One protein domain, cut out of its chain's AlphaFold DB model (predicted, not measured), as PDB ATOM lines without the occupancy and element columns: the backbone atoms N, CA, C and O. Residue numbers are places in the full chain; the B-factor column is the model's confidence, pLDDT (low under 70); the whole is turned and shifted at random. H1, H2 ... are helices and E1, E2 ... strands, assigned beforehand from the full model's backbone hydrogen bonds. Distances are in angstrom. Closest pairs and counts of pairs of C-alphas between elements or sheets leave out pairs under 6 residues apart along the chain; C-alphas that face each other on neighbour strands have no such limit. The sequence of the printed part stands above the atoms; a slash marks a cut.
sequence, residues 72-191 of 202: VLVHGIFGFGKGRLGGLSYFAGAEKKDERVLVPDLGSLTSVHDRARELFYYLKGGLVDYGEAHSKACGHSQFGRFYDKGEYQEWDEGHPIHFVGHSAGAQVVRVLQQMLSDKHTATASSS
ATOM      1  N   VAL A  72      19.261 -34.552  34.439       91.62
ATOM      2  CA  VAL A  72      20.312 -35.562  34.275       91.62
ATOM      3  C   VAL A  72      20.547 -35.820  32.789       91.62
ATOM      4  O   VAL A  72      19.672 -36.338  32.088       91.62
ATOM      5  N   LEU A  73      21.740 -35.475  32.302       90.31
ATOM      6  CA  LEU A  73      22.152 -35.688  30.915       90.31
ATOM      7  C   LEU A  73      22.839 -37.046  30.762       90.31
ATOM      8  O   LEU A  73      23.962 -37.253  31.219       90.31
ATOM      9  N   VAL A  74      22.183 -37.975  30.075       92.50
ATOM     10  CA  VAL A  74      22.678 -39.345  29.900       92.50
ATOM     11  C   VAL A  74      23.305 -39.488  28.516       92.50
ATOM     12  O   VAL A  74      22.626 -39.370  27.492       92.50
ATOM     13  N   HIS A  75      24.618 -39.720  28.475       91.75
ATOM     14  CA  HIS A  75      25.375 -39.799  27.224       91.75
ATOM     15  C   HIS A  75      25.058 -41.063  26.408       91.75
ATOM     16  O   HIS A  75      24.441 -42.006  26.895       91.75
ATOM     17  N   GLY A  76      25.489 -41.111  25.147       87.50
ATOM     18  CA  GLY A  76      25.318 -42.268  24.265       87.50
ATOM     19  C   GLY A  76      26.450 -43.289  24.371       87.50
ATOM     20  O   GLY A  76      27.180 -43.335  25.363       87.50
ATOM     21  N   ILE A  77      26.593 -44.113  23.333       84.88
ATOM     22  CA  ILE A  77      27.809 -44.907  23.111       84.88
ATOM     23  C   ILE A  77      28.998 -43.961  22.869       84.88
ATOM     24  O   ILE A  77      28.806 -42.882  22.306       84.88
ATOM     25  N   PHE A  78      30.196 -44.325  23.335       80.56
ATOM     26  CA  PHE A  78      31.399 -43.466  23.312       80.56
ATOM     27  C   PHE A  78      31.254 -42.114  24.031       80.56
ATOM     28  O   PHE A  78      32.070 -41.213  23.841       80.56
ATOM     29  N   GLY A  79      30.215 -41.957  24.852       77.81
ATOM     30  CA  GLY A  79      30.076 -40.786  25.700       77.81
ATOM     31  C   GLY A  79      30.927 -40.859  26.957       77.81
ATOM     32  O   GLY A  79      31.419 -41.926  27.318       77.81
ATOM     33  N   PHE A  80      31.106 -39.709  27.593       79.06
ATOM     34  CA  PHE A  80      31.933 -39.547  28.781       79.06
ATOM     35  C   PHE A  80      31.319 -38.495  29.709       79.06
ATOM     36  O   PHE A  80      30.650 -37.565  29.244       79.06
ATOM     37  N   GLY A  81      31.525 -38.661  31.016       70.81
ATOM     38  CA  GLY A  81      31.031 -37.730  32.026       70.81
ATOM     39  C   GLY A  81      31.851 -36.444  32.156       70.81
ATOM     40  O   GLY A  81      32.855 -36.225  31.475       70.81
ATOM     41  N   LYS A  82      31.410 -35.566  33.064       71.88
ATOM     42  CA  LYS A  82      32.060 -34.275  33.340       71.88
ATOM     43  C   LYS A  82      33.518 -34.471  33.780       71.88
ATOM     44  O   LYS A  82      33.794 -35.246  34.688       71.88
ATOM     45  N   GLY A  83      34.442 -33.733  33.159       65.75
ATOM     46  CA  GLY A  83      35.865 -33.727  33.532       65.75
ATOM     47  C   GLY A  83      36.714 -34.849  32.924       65.75
ATOM     48  O   GLY A  83      37.917 -34.865  33.156       65.75
ATOM     49  N   ARG A  84      36.122 -35.743  32.125       65.00
ATOM     50  CA  ARG A  84      36.838 -36.763  31.344       65.00
ATOM     51  C   ARG A  84      37.413 -36.183  30.045       65.00
ATOM     52  O   ARG A  84      37.000 -35.118  29.585       65.00
ATOM     53  N   LEU A  85      38.335 -36.919  29.433       63.19
ATOM     54  CA  LEU A  85      38.969 -36.631  28.149       63.19
ATOM     55  C   LEU A  85      39.650 -35.247  28.132       63.19
ATOM     56  O   LEU A  85      39.443 -34.452  27.214       63.19
ATOM     57  N   GLY A  86      40.436 -34.935  29.167       58.91
ATOM     58  CA  GLY A  86      41.176 -33.670  29.270       58.91
ATOM     59  C   GLY A  86      40.295 -32.428  29.473       58.91
ATOM     60  O   GLY A  86      40.676 -31.327  29.077       58.91
ATOM     61  N   GLY A  87      39.103 -32.589  30.058       62.62
ATOM     62  CA  GLY A  87      38.163 -31.490  30.311       62.62
ATOM     63  C   GLY A  87      37.263 -31.135  29.124       62.62
ATOM     64  O   GLY A  87      36.581 -30.101  29.157       62.62
ATOM     65  N   LEU A  88      37.242 -31.981  28.088       64.06
ATOM     66  CA  LEU A  88      36.254 -31.902  27.022       64.06
ATOM     67  C   LEU A  88      34.851 -32.188  27.572       64.06
ATOM     68  O   LEU A  88      34.669 -32.871  28.578       64.06
ATOM     69  N   SER A  89      33.841 -31.652  26.892       71.25
ATOM     70  CA  SER A  89      32.440 -31.890  27.225       71.25
ATOM     71  C   SER A  89      31.755 -32.671  26.119       71.25
ATOM     72  O   SER A  89      31.689 -32.204  24.979       71.25
ATOM     73  N   TYR A  90      31.179 -33.819  26.472       74.44
ATOM     74  CA  TYR A  90      30.344 -34.597  25.560       74.44
ATOM     75  C   TYR A  90      29.083 -33.825  25.134       74.44
ATOM     76  O   TYR A  90      28.618 -33.958  24.007       74.44
ATOM     77  N   PHE A  91      28.557 -32.970  26.014       76.50
ATOM     78  CA  PHE A  91      27.363 -32.158  25.777       76.50
ATOM     79  C   PHE A  91      27.693 -30.710  25.379       76.50
ATOM     80  O   PHE A  91      26.898 -29.800  25.619       76.50
ATOM     81  N   ALA A  92      28.868 -30.479  24.780       72.56
ATOM     82  CA  ALA A  92      29.315 -29.173  24.284       72.56
ATOM     83  C   ALA A  92      29.243 -28.029  25.326       72.56
ATOM     84  O   ALA A  92      29.014 -26.868  24.987       72.56
ATOM     85  N   GLY A  93      29.439 -28.351  26.606       64.25
ATOM     86  CA  GLY A  93      29.455 -27.402  27.718       64.25
ATOM     87  C   GLY A  93      28.101 -27.171  28.391       64.25
ATOM     88  O   GLY A  93      28.005 -26.278  29.237       64.25
ATOM     89  N   ALA A  94      27.053 -27.931  28.050       61.72
ATOM     90  CA  ALA A  94      25.744 -27.822  28.705       61.72
ATOM     91  C   ALA A  94      25.822 -28.019  30.232       61.72
ATOM     92  O   ALA A  94      25.093 -27.374  30.977       61.72
ATOM     93  N   GLU A  95      26.772 -28.824  30.703       64.75
ATOM     94  CA  GLU A  95      27.042 -29.108  32.117       64.75
ATOM     95  C   GLU A  95      27.676 -27.954  32.904       64.75
ATOM     96  O   GLU A  95      27.865 -28.059  34.116       64.75
ATOM     97  N   LYS A  96      28.068 -26.872  32.221       64.56
ATOM     98  CA  LYS A  96      28.619 -25.655  32.841       64.56
ATOM     99  C   LYS A  96      27.586 -24.534  32.945       64.56
ATOM    100  O   LYS A  96      27.906 -23.475  33.473       64.56
ATOM    101  N   LYS A  97      26.376 -24.739  32.409       63.06
ATOM    102  CA  LYS A  97      25.331 -23.709  32.375       63.06
ATOM    103  C   LYS A  97      24.566 -23.577  33.691       63.06
ATOM    104  O   LYS A  97      24.050 -22.498  33.952       63.06
ATOM    105  N   ASP A  98      24.494 -24.637  34.492       67.25
ATOM    106  CA  ASP A  98      23.772 -24.657  35.768       67.25
ATOM    107  C   ASP A  98      24.344 -25.769  36.668       67.25
ATOM    108  O   ASP A  98      24.723 -26.832  36.170       67.25
ATOM    109  N   GLU A  99      24.415 -25.538  37.981       63.75
ATOM    110  CA  GLU A  99      24.884 -26.527  38.966       63.75
ATOM    111  C   GLU A  99      23.914 -27.712  39.123       63.75
ATOM    112  O   GLU A  99      24.313 -28.772  39.594       63.75
ATOM    113  N   ARG A 100      22.662 -27.575  38.667       75.62
ATOM    114  CA  ARG A 100      21.617 -28.617  38.730       75.62
ATOM    115  C   ARG A 100      21.614 -29.579  37.541       75.62
ATOM    116  O   ARG A 100      20.750 -30.454  37.456       75.62
ATOM    117  N   VAL A 101      22.538 -29.396  36.598       81.06
ATOM    118  CA  VAL A 101      22.718 -30.292  35.453       81.06
ATOM    119  C   VAL A 101      23.738 -31.362  35.824       81.06
ATOM    120  O   VAL A 101      24.947 -31.121  35.844       81.06
ATOM    121  N   LEU A 102      23.237 -32.561  36.099       84.94
ATOM    122  CA  LEU A 102      24.046 -33.726  36.429       84.94
ATOM    123  C   LEU A 102      24.452 -34.452  35.145       84.94
ATOM    124  O   LEU A 102      23.626 -34.692  34.262       84.94
ATOM    125  N   VAL A 103      25.728 -34.824  35.038       85.50
ATOM    126  CA  VAL A 103      26.265 -35.560  33.882       85.50
ATOM    127  C   VAL A 103      26.949 -36.831  34.373       85.50
ATOM    128  O   VAL A 103      28.163 -36.815  34.605       85.50
ATOM    129  N   PRO A 104      26.180 -37.920  34.564       85.75
ATOM    130  CA  PRO A 104      26.712 -39.208  34.978       85.75
ATOM    131  C   PRO A 104      27.782 -39.710  34.013       85.75
ATOM    132  O   PRO A 104      27.614 -39.674  32.793       85.75
ATOM    133  N   ASP A 105      28.867 -40.223  34.584       84.62
ATOM    134  CA  ASP A 105      29.915 -40.937  33.864       84.62
ATOM    135  C   ASP A 105      29.606 -42.438  33.885       84.62
ATOM    136  O   ASP A 105      29.999 -43.150  34.813       84.62
ATOM    137  N   LEU A 106      28.833 -42.893  32.898       86.38
ATOM    138  CA  LEU A 106      28.447 -44.296  32.743       86.38
ATOM    139  C   LEU A 106      29.440 -45.015  31.829       86.38
ATOM    140  O   LEU A 106      30.124 -44.390  31.016       86.38
ATOM    141  N   GLY A 107      29.481 -46.346  31.891       83.06
ATOM    142  CA  GLY A 107      30.281 -47.120  30.944       83.06
ATOM    143  C   GLY A 107      29.930 -46.775  29.486       83.06
ATOM    144  O   GLY A 107      28.785 -46.882  29.046       83.06
ATOM    145  N   SER A 108      30.920 -46.332  28.708       78.81
ATOM    146  CA  SER A 108      30.710 -45.839  27.336       78.81
ATOM    147  C   SER A 108      30.386 -46.945  26.327       78.81
ATOM    148  O   SER A 108      29.830 -46.665  25.263       78.81
ATOM    149  N   LEU A 109      30.721 -48.190  26.678       82.00
ATOM    150  CA  LEU A 109      30.552 -49.405  25.877       82.00
ATOM    151  C   LEU A 109      29.862 -50.540  26.652       82.00
ATOM    152  O   LEU A 109      29.827 -51.671  26.172       82.00
ATOM    153  N   THR A 110      29.338 -50.265  27.847       87.56
ATOM    154  CA  THR A 110      28.626 -51.269  28.652       87.56
ATOM    155  C   THR A 110      27.183 -51.441  28.176       87.56
ATOM    156  O   THR A 110      26.658 -50.641  27.390       87.56
ATOM    157  N   SER A 111      26.542 -52.525  28.621       91.44
ATOM    158  CA  SER A 111      25.171 -52.849  28.233       91.44
ATOM    159  C   SER A 111      24.185 -51.774  28.710       91.44
ATOM    160  O   SER A 111      24.414 -51.083  29.700       91.44
ATOM    161  N   VAL A 112      23.047 -51.625  28.025       93.25
ATOM    162  CA  VAL A 112      22.006 -50.663  28.441       93.25
ATOM    163  C   VAL A 112      21.485 -50.981  29.852       93.25
ATOM    164  O   VAL A 112      21.195 -50.059  30.612       93.25
ATOM    165  N   HIS A 113      21.416 -52.269  30.208       94.12
ATOM    166  CA  HIS A 113      21.037 -52.744  31.543       94.12
ATOM    167  C   HIS A 113      22.033 -52.277  32.607       94.12
ATOM    168  O   HIS A 113      21.632 -51.647  33.583       94.12
ATOM    169  N   ASP A 114      23.327 -52.508  32.384       94.25
ATOM    170  CA  ASP A 114      24.375 -52.118  33.333       94.25
ATOM    171  C   ASP A 114      24.424 -50.608  33.519       94.25
ATOM    172  O   ASP A 114      24.491 -50.112  34.639       94.25
ATOM    173  N   ARG A 115      24.296 -49.863  32.420       95.44
ATOM    174  CA  ARG A 115      24.250 -48.399  32.450       95.44
ATOM    175  C   ARG A 115      23.038 -47.869  33.205       95.44
ATOM    176  O   ARG A 115      23.146 -46.833  33.852       95.44
ATOM    177  N   ALA A 116      21.892 -48.549  33.137       95.75
ATOM    178  CA  ALA A 116      20.708 -48.174  33.909       95.75
ATOM    179  C   ALA A 116      20.926 -48.410  35.413       95.75
ATOM    180  O   ALA A 116      20.556 -47.561  36.224       95.75
ATOM    181  N   ARG A 117      21.588 -49.516  35.782       95.44
ATOM    182  CA  ARG A 117      21.994 -49.793  37.169       95.44
ATOM    183  C   ARG A 117      22.996 -48.755  37.667       95.44
ATOM    184  O   ARG A 117      22.756 -48.134  38.697       95.44
ATOM    185  N   GLU A 118      24.057 -48.490  36.912       94.69
ATOM    186  CA  GLU A 118      25.041 -47.445  37.222       94.69
ATOM    187  C   GLU A 118      24.386 -46.072  37.396       94.69
ATOM    188  O   GLU A 118      24.693 -45.371  38.355       94.69
ATOM    189  N   LEU A 119      23.440 -45.710  36.522       95.06
ATOM    190  CA  LEU A 119      22.708 -44.448  36.607       95.06
ATOM    191  C   LEU A 119      21.892 -44.333  37.899       95.06
ATOM    192  O   LEU A 119      21.887 -43.274  38.523       95.06
ATOM    193  N   PHE A 120      21.228 -45.409  38.324       95.19
ATOM    194  CA  PHE A 120      20.488 -45.411  39.583       95.19
ATOM    195  C   PHE A 120      21.410 -45.174  40.786       95.19
ATOM    196  O   PHE A 120      21.151 -44.284  41.595       95.19
ATOM    197  N   TYR A 121      22.499 -45.939  40.888       94.88
ATOM    198  CA  TYR A 121      23.431 -45.831  42.015       94.88
ATOM    199  C   TYR A 121      24.269 -44.552  41.974       94.88
ATOM    200  O   TYR A 121      24.665 -44.062  43.023       94.88
ATOM    201  N   TYR A 122      24.490 -43.959  40.801       94.06
ATOM    202  CA  TYR A 122      25.060 -42.616  40.693       94.06
ATOM    203  C   TYR A 122      24.168 -41.561  41.370       94.06
ATOM    204  O   TYR A 122      24.665 -40.676  42.065       94.06
ATOM    205  N   LEU A 123      22.843 -41.666  41.208       93.75
ATOM    206  CA  LEU A 123      21.891 -40.724  41.802       93.75
ATOM    207  C   LEU A 123      21.672 -40.990  43.293       93.75
ATOM    208  O   LEU A 123      21.775 -40.072  44.101       93.75
ATOM    209  N   LYS A 124      21.406 -42.245  43.668       92.56
ATOM    210  CA  LYS A 124      21.084 -42.632  45.050       92.56
ATOM    211  C   LYS A 124      22.304 -42.856  45.944       92.56
ATOM    212  O   LYS A 124      22.228 -42.650  47.153       92.56
ATOM    213  N   GLY A 125      23.444 -43.209  45.363       92.25
ATOM    214  CA  GLY A 125      24.604 -43.712  46.092       92.25
ATOM    215  C   GLY A 125      24.506 -45.216  46.356       92.25
ATOM    216  O   GLY A 125      23.457 -45.836  46.177       92.25
ATOM    217  N   GLY A 126      25.618 -45.811  46.785       93.50
ATOM    218  CA  GLY A 126      25.730 -47.228  47.124       93.50
ATOM    219  C   GLY A 126      26.577 -48.048  46.149       93.50
ATOM    220  O   GLY A 126      27.230 -47.527  45.243       93.50
ATOM    221  N   LEU A 127      26.598 -49.364  46.375       95.31
ATOM    222  CA  LEU A 127      27.326 -50.321  45.542       95.31
ATOM    223  C   LEU A 127      26.469 -50.728  44.351       95.31
ATOM    224  O   LEU A 127      25.382 -51.269  44.545       95.31
ATOM    225  N   VAL A 128      26.976 -50.516  43.136       95.38
ATOM    226  CA  VAL A 128      26.279 -50.945  41.922       95.38
ATOM    227  C   VAL A 128      26.076 -52.454  41.947       95.38
ATOM    228  O   VAL A 128      27.053 -53.199  41.953       95.38
ATOM    229  N   ASP A 129      24.818 -52.887  41.922       95.38
ATOM    230  CA  ASP A 129      24.416 -54.283  41.740       95.38
ATOM    231  C   ASP A 129      23.751 -54.451  40.367       95.38
ATOM    232  O   ASP A 129      22.646 -53.947  40.116       95.38
ATOM    233  N   TYR A 130      24.439 -55.157  39.470       93.62
ATOM    234  CA  TYR A 130      23.964 -55.481  38.124       93.62
ATOM    235  C   TYR A 130      22.909 -56.604  38.119       93.62
ATOM    236  O   TYR A 130      22.163 -56.760  37.148       93.62
ATOM    237  N   GLY A 131      22.786 -57.334  39.231       92.38
ATOM    238  CA  GLY A 131      21.892 -58.465  39.424       92.38
ATOM    239  C   GLY A 131      22.561 -59.797  39.095       92.38
ATOM    240  O   GLY A 131      23.068 -60.003  37.994       92.38
ATOM    241  N   GLU A 132      22.493 -60.743  40.032       92.12
ATOM    242  CA  GLU A 132      23.145 -62.055  39.933       92.12
ATOM    243  C   GLU A 132      22.818 -62.801  38.626       92.12
ATOM    244  O   GLU A 132      23.716 -63.296  37.942       92.12
ATOM    245  N   ALA A 133      21.534 -62.868  38.255       92.25
ATOM    246  CA  ALA A 133      21.092 -63.569  37.050       92.25
ATOM    247  C   ALA A 133      21.640 -62.928  35.763       92.25
ATOM    248  O   ALA A 133      22.082 -63.645  34.864       92.25
ATOM    249  N   HIS A 134      21.647 -61.592  35.689       91.75
ATOM    250  CA  HIS A 134      22.187 -60.855  34.544       91.75
ATOM    251  C   HIS A 134      23.692 -61.092  34.415       91.75
ATOM    252  O   HIS A 134      24.175 -61.511  33.367       91.75
ATOM    253  N   SER A 135      24.414 -60.935  35.520       92.94
ATOM    254  CA  SER A 135      25.863 -61.101  35.575       92.94
ATOM    255  C   SER A 135      26.319 -62.516  35.236       92.94
ATOM    256  O   SER A 135      27.294 -62.684  34.504       92.94
ATOM    257  N   LYS A 136      25.580 -63.546  35.672       94.38
ATOM    258  CA  LYS A 136      25.821 -64.940  35.264       94.38
ATOM    259  C   LYS A 136      25.569 -65.162  33.771       94.38
ATOM    260  O   LYS A 136      26.363 -65.845  33.130       94.38
ATOM    261  N   ALA A 137      24.495 -64.599  33.217       94.81
ATOM    262  CA  ALA A 137      24.151 -64.761  31.804       94.81
ATOM    263  C   ALA A 137      25.124 -64.025  30.865       94.81
ATOM    264  O   ALA A 137      25.464 -64.539  29.802       94.81
ATOM    265  N   CYS A 138      25.583 -62.838  31.262       92.56
ATOM    266  CA  CYS A 138      26.475 -61.991  30.470       92.56
ATOM    267  C   CYS A 138      27.966 -62.202  30.784       92.56
ATOM    268  O   CYS A 138      28.817 -61.690  30.058       92.56
ATOM    269  N   GLY A 139      28.299 -62.971  31.825       94.12
ATOM    270  CA  GLY A 139      29.673 -63.355  32.151       94.12
ATOM    271  C   GLY A 139      30.522 -62.229  32.750       94.12
ATOM    272  O   GLY A 139      31.710 -62.140  32.442       94.12
ATOM    273  N   HIS A 140      29.944 -61.372  33.596       94.00
ATOM    274  CA  HIS A 140      30.669 -60.302  34.298       94.00
ATOM    275  C   HIS A 140      30.402 -60.305  35.809       94.00
ATOM    276  O   HIS A 140      29.567 -61.055  36.307       94.00
ATOM    277  N   SER A 141      31.141 -59.475  36.556       94.12
ATOM    278  CA  SER A 141      30.928 -59.285  37.999       94.12
ATOM    279  C   SER A 141      29.516 -58.770  38.283       94.12
ATOM    280  O   SER A 141      29.031 -57.893  37.568       94.12
ATOM    281  N   GLN A 142      28.889 -59.273  39.352       93.75
ATOM    282  CA  GLN A 142      27.615 -58.753  39.860       93.75
ATOM    283  C   GLN A 142      27.739 -57.340  40.414       93.75
ATOM    284  O   GLN A 142      26.830 -56.531  40.244       93.75
ATOM    285  N   PHE A 143      28.864 -57.038  41.053       95.31
ATOM    286  CA  PHE A 143      29.070 -55.755  41.704       95.31
ATOM    287  C   PHE A 143      30.015 -54.874  40.894       95.31
ATOM    288  O   PHE A 143      31.028 -55.355  40.371       95.31
ATOM    289  N   GLY A 144      29.657 -53.596  40.794       92.50
ATOM    290  CA  GLY A 144      30.393 -52.560  40.077       92.50
ATOM    291  C   GLY A 144      31.030 -51.527  41.006       92.50
ATOM    292  O   GLY A 144      31.552 -51.849  42.073       92.50
ATOM    293  N   ARG A 145      31.010 -50.259  40.577       91.00
ATOM    294  CA  ARG A 145      31.567 -49.129  41.338       91.00
ATOM    295  C   ARG A 145      30.777 -48.890  42.632       91.00
ATOM    296  O   ARG A 145      29.561 -49.060  42.664       91.00
ATOM    297  N   PHE A 146      31.472 -48.448  43.679       93.06
ATOM    298  CA  PHE A 146      30.847 -47.893  44.877       93.06
ATOM    299  C   PHE A 146      30.742 -46.369  44.766       93.06
ATOM    300  O   PHE A 146      31.739 -45.704  44.480       93.06
ATOM    301  N   TYR A 147      29.545 -45.830  44.984       90.19
ATOM    302  CA  TYR A 147      29.287 -44.396  45.073       90.19
ATOM    303  C   TYR A 147      29.068 -44.024  46.545       90.19
ATOM    304  O   TYR A 147      27.989 -44.271  47.081       90.19
ATOM    305  N   ASP A 148      30.081 -43.435  47.195       88.75
ATOM    306  CA  ASP A 148      30.022 -43.050  48.621       88.75
ATOM    307  C   ASP A 148      28.842 -42.109  48.919       88.75
ATOM    308  O   ASP A 148      28.170 -42.228  49.943       88.75
ATOM    309  N   LYS A 149      28.583 -41.169  48.003       90.56
ATOM    310  CA  LYS A 149      27.467 -40.225  48.053       90.56
ATOM    311  C   LYS A 149      26.775 -40.196  46.695       90.56
ATOM    312  O   LYS A 149      27.441 -40.095  45.668       90.56
ATOM    313  N   GLY A 150      25.450 -40.286  46.711       89.44
ATOM    314  CA  GLY A 150      24.626 -40.089  45.524       89.44
ATOM    315  C   GLY A 150      24.497 -38.608  45.192       89.44
ATOM    316  O   GLY A 150      24.437 -37.775  46.097       89.44
ATOM    317  N   GLU A 151      24.442 -38.278  43.908       89.81
ATOM    318  CA  GLU A 151      24.312 -36.884  43.462       89.81
ATOM    319  C   GLU A 151      22.914 -36.295  43.719       89.81
ATOM    320  O   GLU A 151      22.762 -35.077  43.738       89.81
ATOM    321  N   TYR A 152      21.894 -37.136  43.933       91.62
ATOM    322  CA  TYR A 152      20.530 -36.705  44.260       91.62
ATOM    323  C   TYR A 152      19.801 -37.777  45.094       91.62
ATOM    324  O   TYR A 152      19.014 -38.582  44.587       91.62
ATOM    325  N   GLN A 153      20.118 -37.835  46.391       90.75
ATOM    326  CA  GLN A 153      19.663 -38.898  47.302       90.75
ATOM    327  C   GLN A 153      18.185 -38.765  47.666       90.75
ATOM    328  O   GLN A 153      17.495 -39.771  47.839       90.75
ATOM    329  N   GLU A 154      17.690 -37.533  47.712       89.12
ATOM    330  CA  GLU A 154      16.299 -37.170  47.968       89.12
ATOM    331  C   GLU A 154      15.328 -37.611  46.864       89.12
ATOM    332  O   GLU A 154      14.128 -37.468  47.043       89.12
ATOM    333  N   TRP A 155      15.811 -38.179  45.749       90.81
ATOM    334  CA  TRP A 155      14.963 -38.611  44.636       90.81
ATOM    335  C   TRP A 155      13.818 -39.534  45.074       90.81
ATOM    336  O   TRP A 155      14.031 -40.693  45.433       90.81
ATOM    337  N   ASP A 156      12.590 -39.053  44.971       88.62
ATOM    338  CA  ASP A 156      11.380 -39.821  45.234       88.62
ATOM    339  C   ASP A 156      10.216 -39.273  44.385       88.62
ATOM    340  O   ASP A 156      10.428 -38.535  43.419       88.62
ATOM    341  N   GLU A 157       8.981 -39.667  44.696       86.62
ATOM    342  CA  GLU A 157       7.788 -39.173  43.999       86.62
ATOM    343  C   GLU A 157       7.550 -37.665  44.202       86.62
ATOM    344  O   GLU A 157       6.990 -37.014  43.320       86.62
ATOM    345  N   GLY A 158       7.978 -37.107  45.339       86.19
ATOM    346  CA  GLY A 158       7.902 -35.678  45.655       86.19
ATOM    347  C   GLY A 158       9.085 -34.865  45.121       86.19
ATOM    348  O   GLY A 158       8.955 -33.657  44.932       86.19
ATOM    349  N   HIS A 159      10.203 -35.521  44.817       88.88
ATOM    350  CA  HIS A 159      11.434 -34.924  44.302       88.88
ATOM    351  C   HIS A 159      11.812 -35.569  42.958       88.88
ATOM    352  O   HIS A 159      12.730 -36.396  42.900       88.88
ATOM    353  N   PRO A 160      11.097 -35.248  41.860       90.75
ATOM    354  CA  PRO A 160      11.322 -35.891  40.571       90.75
ATOM    355  C   PRO A 160      12.677 -35.511  39.954       90.75
ATOM    356  O   PRO A 160      13.382 -34.617  40.414       90.75
ATOM    357  N   ILE A 161      13.024 -36.182  38.854       91.75
ATOM    358  CA  ILE A 161      14.205 -35.885  38.036       91.75
ATOM    359  C   ILE A 161      13.785 -35.801  36.569       91.75
ATOM    360  O   ILE A 161      12.998 -36.621  36.090       91.75
ATOM    361  N   HIS A 162      14.356 -34.855  35.822       92.31
ATOM    362  CA  HIS A 162      14.223 -34.809  34.369       92.31
ATOM    363  C   HIS A 162      15.429 -35.447  33.683       92.31
ATOM    364  O   HIS A 162      16.549 -34.952  33.764       92.31
ATOM    365  N   PHE A 163      15.198 -36.531  32.947       93.69
ATOM    366  CA  PHE A 163      16.242 -37.184  32.166       93.69
ATOM    367  C   PHE A 163      16.272 -36.675  30.723       93.69
ATOM    368  O   PHE A 163      15.247 -36.647  30.041       93.69
ATOM    369  N   VAL A 164      17.468 -36.364  30.223       91.56
ATOM    370  CA  VAL A 164      17.718 -36.068  28.807       91.56
ATOM    371  C   VAL A 164      18.764 -37.048  28.293       91.56
ATOM    372  O   VAL A 164      19.952 -36.938  28.589       91.56
ATOM    373  N   GLY A 165      18.317 -38.037  27.525       91.56
ATOM    374  CA  GLY A 165      19.194 -39.043  26.934       91.56
ATOM    375  C   GLY A 165      19.605 -38.684  25.508       91.56
ATOM    376  O   GLY A 165      18.747 -38.471  24.654       91.56
ATOM    377  N   HIS A 166      20.907 -38.684  25.223       91.00
ATOM    378  CA  HIS A 166      21.431 -38.583  23.859       91.00
ATOM    379  C   HIS A 166      21.764 -39.974  23.302       91.00
ATOM    380  O   HIS A 166      22.464 -40.755  23.951       91.00
ATOM    381  N   SER A 167      21.312 -40.288  22.081       91.62
ATOM    382  CA  SER A 167      21.568 -41.583  21.423       91.62
ATOM    383  C   SER A 167      21.167 -42.770  22.329       91.62
ATOM    384  O   SER A 167      20.051 -42.789  22.853       91.62
ATOM    385  N   ALA A 168      22.062 -43.736  22.565       89.88
ATOM    386  CA  ALA A 168      21.844 -44.871  23.467       89.88
ATOM    387  C   ALA A 168      21.481 -44.457  24.908       89.88
ATOM    388  O   ALA A 168      20.838 -45.223  25.620       89.88
ATOM    389  N   GLY A 169      21.810 -43.231  25.334       90.81
ATOM    390  CA  GLY A 169      21.405 -42.704  26.637       90.81
ATOM    391  C   GLY A 169      19.887 -42.631  26.809       90.81
ATOM    392  O   GLY A 169      19.383 -42.864  27.902       90.81
ATOM    393  N   ALA A 170      19.129 -42.408  25.729       94.12
ATOM    394  CA  ALA A 170      17.665 -42.450  25.787       94.12
ATOM    395  C   ALA A 170      17.139 -43.868  26.072       94.12
ATOM    396  O   ALA A 170      16.132 -44.032  26.758       94.12
ATOM    397  N   GLN A 171      17.826 -44.901  25.574       95.25
ATOM    398  CA  GLN A 171      17.480 -46.294  25.864       95.25
ATOM    399  C   GLN A 171      17.776 -46.636  27.326       95.25
ATOM    400  O   GLN A 171      16.951 -47.274  27.970       95.25
ATOM    401  N   VAL A 172      18.900 -46.147  27.861       95.69
ATOM    402  CA  VAL A 172      19.261 -46.307  29.280       95.69
ATOM    403  C   VAL A 172      18.176 -45.734  30.188       95.69
ATOM    404  O   VAL A 172      17.709 -46.423  31.089       95.69
ATOM    405  N   VAL A 173      17.715 -44.511  29.911       95.69
ATOM    406  CA  VAL A 173      16.643 -43.859  30.684       95.69
ATOM    407  C   VAL A 173      15.343 -44.667  30.639       95.69
ATOM    408  O   VAL A 173      14.702 -44.863  31.667       95.69
ATOM    409  N   ARG A 174      14.963 -45.184  29.463       95.12
ATOM    410  CA  ARG A 174      13.754 -46.015  29.320       95.12
ATOM    411  C   ARG A 174      13.844 -47.313  30.116       95.12
ATOM    412  O   ARG A 174      12.881 -47.681  30.779       95.12
ATOM    413  N   VAL A 175      14.990 -47.988  30.063       95.81
ATOM    414  CA  VAL A 175      15.222 -49.227  30.818       95.81
ATOM    415  C   VAL A 175      15.219 -48.957  32.321       95.81
ATOM    416  O   VAL A 175      14.591 -49.707  33.061       95.81
ATOM    417  N   LEU A 176      15.832 -47.859  32.775       95.25
ATOM    418  CA  LEU A 176      15.761 -47.444  34.177       95.25
ATOM    419  C   LEU A 176      14.306 -47.240  34.623       95.25
ATOM    420  O   LEU A 176      13.890 -47.792  35.638       95.25
ATOM    421  N   GLN A 177      13.511 -46.504  33.845       94.00
ATOM    422  CA  GLN A 177      12.098 -46.282  34.151       94.00
ATOM    423  C   GLN A 177      11.306 -47.598  34.220       94.00
ATOM    424  O   GLN A 177      10.466 -47.765  35.108       94.00
ATOM    425  N   GLN A 178      11.586 -48.541  33.317       94.44
ATOM    426  CA  GLN A 178      10.969 -49.865  33.340       94.44
ATOM    427  C   GLN A 178      11.332 -50.632  34.621       94.44
ATOM    428  O   GLN A 178      10.435 -51.102  35.310       94.44
ATOM    429  N   MET A 179      12.616 -50.691  34.992       92.25
ATOM    430  CA  MET A 179      13.068 -51.376  36.213       92.25
ATOM    431  C   MET A 179      12.401 -50.823  37.480       92.25
ATOM    432  O   MET A 179      12.020 -51.588  38.366       92.25
ATOM    433  N   LEU A 180      12.242 -49.499  37.563       90.38
ATOM    434  CA  LEU A 180      11.561 -48.847  38.685       90.38
ATOM    435  C   LEU A 180      10.067 -49.194  38.722       90.38
ATOM    436  O   LEU A 180       9.521 -49.463  39.791       90.38
ATOM    437  N   SER A 181       9.422 -49.237  37.555       88.31
ATOM    438  CA  SER A 181       8.000 -49.567  37.428       88.31
ATOM    439  C   SER A 181       7.719 -51.029  37.789       88.31
ATOM    440  O   SER A 181       6.814 -51.299  38.576       88.31
ATOM    441  N   ASP A 182       8.523 -51.965  37.277       85.62
ATOM    442  CA  ASP A 182       8.390 -53.403  37.540       85.62
ATOM    443  C   ASP A 182       8.596 -53.724  39.027       85.62
ATOM    444  O   ASP A 182       7.917 -54.573  39.604       85.62
ATOM    445  N   LYS A 183       9.496 -53.001  39.698       74.62
ATOM    446  CA  LYS A 183       9.669 -53.138  41.143       74.62
ATOM    447  C   LYS A 183       8.473 -52.602  41.924       74.62
ATOM    448  O   LYS A 183       8.063 -53.219  42.911       74.62
ATOM    449  N   HIS A 184       7.927 -51.457  41.521       67.00
ATOM    450  CA  HIS A 184       6.760 -50.882  42.183       67.00
ATOM    451  C   HIS A 184       5.557 -51.830  42.085       67.00
ATOM    452  O   HIS A 184       4.893 -52.096  43.087       67.00
ATOM    453  N   THR A 185       5.328 -52.425  40.909       60.81
ATOM    454  CA  THR A 185       4.264 -53.421  40.724       60.81
ATOM    455  C   THR A 185       4.525 -54.694  41.526       60.81
ATOM    456  O   THR A 185       3.604 -55.157  42.193       60.81
ATOM    457  N   ALA A 186       5.765 -55.199  41.566       60.22
ATOM    458  CA  ALA A 186       6.147 -56.339  42.402       60.22
ATOM    459  C   ALA A 186       5.932 -56.072  43.904       60.22
ATOM    460  O   ALA A 186       5.459 -56.943  44.631       60.22
ATOM    461  N   THR A 187       6.222 -54.854  44.371       60.41
ATOM    462  CA  THR A 187       6.030 -54.440  45.773       60.41
ATOM    463  C   THR A 187       4.542 -54.314  46.114       60.41
ATOM    464  O   THR A 187       4.115 -54.768  47.174       60.41
ATOM    465  N   ALA A 188       3.726 -53.784  45.197       57.59
ATOM    466  CA  ALA A 188       2.274 -53.734  45.355       57.59
ATOM    467  C   ALA A 188       1.641 -55.141  45.347       57.59
ATOM    468  O   ALA A 188       0.756 -55.433  46.158       57.59
ATOM    469  N   SER A 189       2.125 -56.041  44.483       53.19
ATOM    470  CA  SER A 189       1.657 -57.431  44.409       53.19
ATOM    471  C   SER A 189       2.193 -58.322  45.530       53.19
ATOM    472  O   SER A 189       1.544 -59.299  45.870       53.19
ATOM    473  N   SER A 190       3.323 -57.976  46.158       45.78
ATOM    474  CA  SER A 190       3.933 -58.701  47.288       45.78
ATOM    475  C   SER A 190       3.106 -58.644  48.586       45.78
ATOM    476  O   SER A 190       3.477 -59.279  49.575       45.78
ATOM    477  N   SER A 191       1.958 -57.957  48.596       47.62
ATOM    478  CA  SER A 191       0.895 -58.205  49.583       47.62
ATOM    479  C   SER A 191       0.216 -59.582  49.400       47.62
ATOM    480  O   SER A 191      -0.539 -60.019  50.268       47.62
TER     481      SER A 191
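What this domain is: This is residues 72 to 191 of the 202 residues of the protein "uncharacterized protein LOC108819742" of Raphanus sativus (UniProt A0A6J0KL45). Helix H1 forms the core, with the small sheet E2 E3 packed on it and the first part of the long helix H3, residues 168 to 176, crossing it; a second small sheet, E1 E4, packs on H3 near its beginning. Residues 181 to 191 stick out, and H2 lies far from the core. The 120 printed residues include three named helices and four named strands, in the order E1 H1 E2 H2 E3 E4 H3; the class is mixed, with under half of the residues in named elements. E1 E4 is parallel and E2 E3 antiparallel; the whole is compact, radius of gyration of the C-alphas 14.7 A, spanning 48 by 37 by 27 A.

Where its parts are: E1, residues 72 to 74, begins at C-alpha (20.312, -35.562, 34.275). H1, residues 112 to 124, measures 18.5 A. E2 is residues 126 to 129, H2 132 to 138, E3 143 to 147 and E4 162 to 165. H3, residues 168 to 189, measures 31.7 A and ends at C-alpha (1.657, -57.431, 44.409).

How they stand to each other: E1 and E4 are parallel, with N 72 and O 162 2.8 A apart. The closest C-alphas of E1 and H3 are those of Val 74 and Gly 169, 4.9 A. H1 and H3 touch, closest at the C-alphas of Ala 116 and Leu 176, 5.0 A; they are only just about perpendicular, at 72 degrees. The C-alphas of Tyr 121 in H1 and Val 128 in E2 are 5.9 A apart, their closest pair. E2 and E3 are antiparallel, with N 126 and O 147 2.8 A apart. H2 touches no helix. In H1, H2 and H3 every O i to N i+4 pair is within hydrogen-bond range.

The domain as a whole: The C-alphas of Gly 86 and Ser 191 are farthest apart, 51.4 A. The printed part has no cut. The links E1 to H1 and E3 to E4 are long. pLDDT is under 70 at residues 83 to 88, 93 to 99 and 184 to 191.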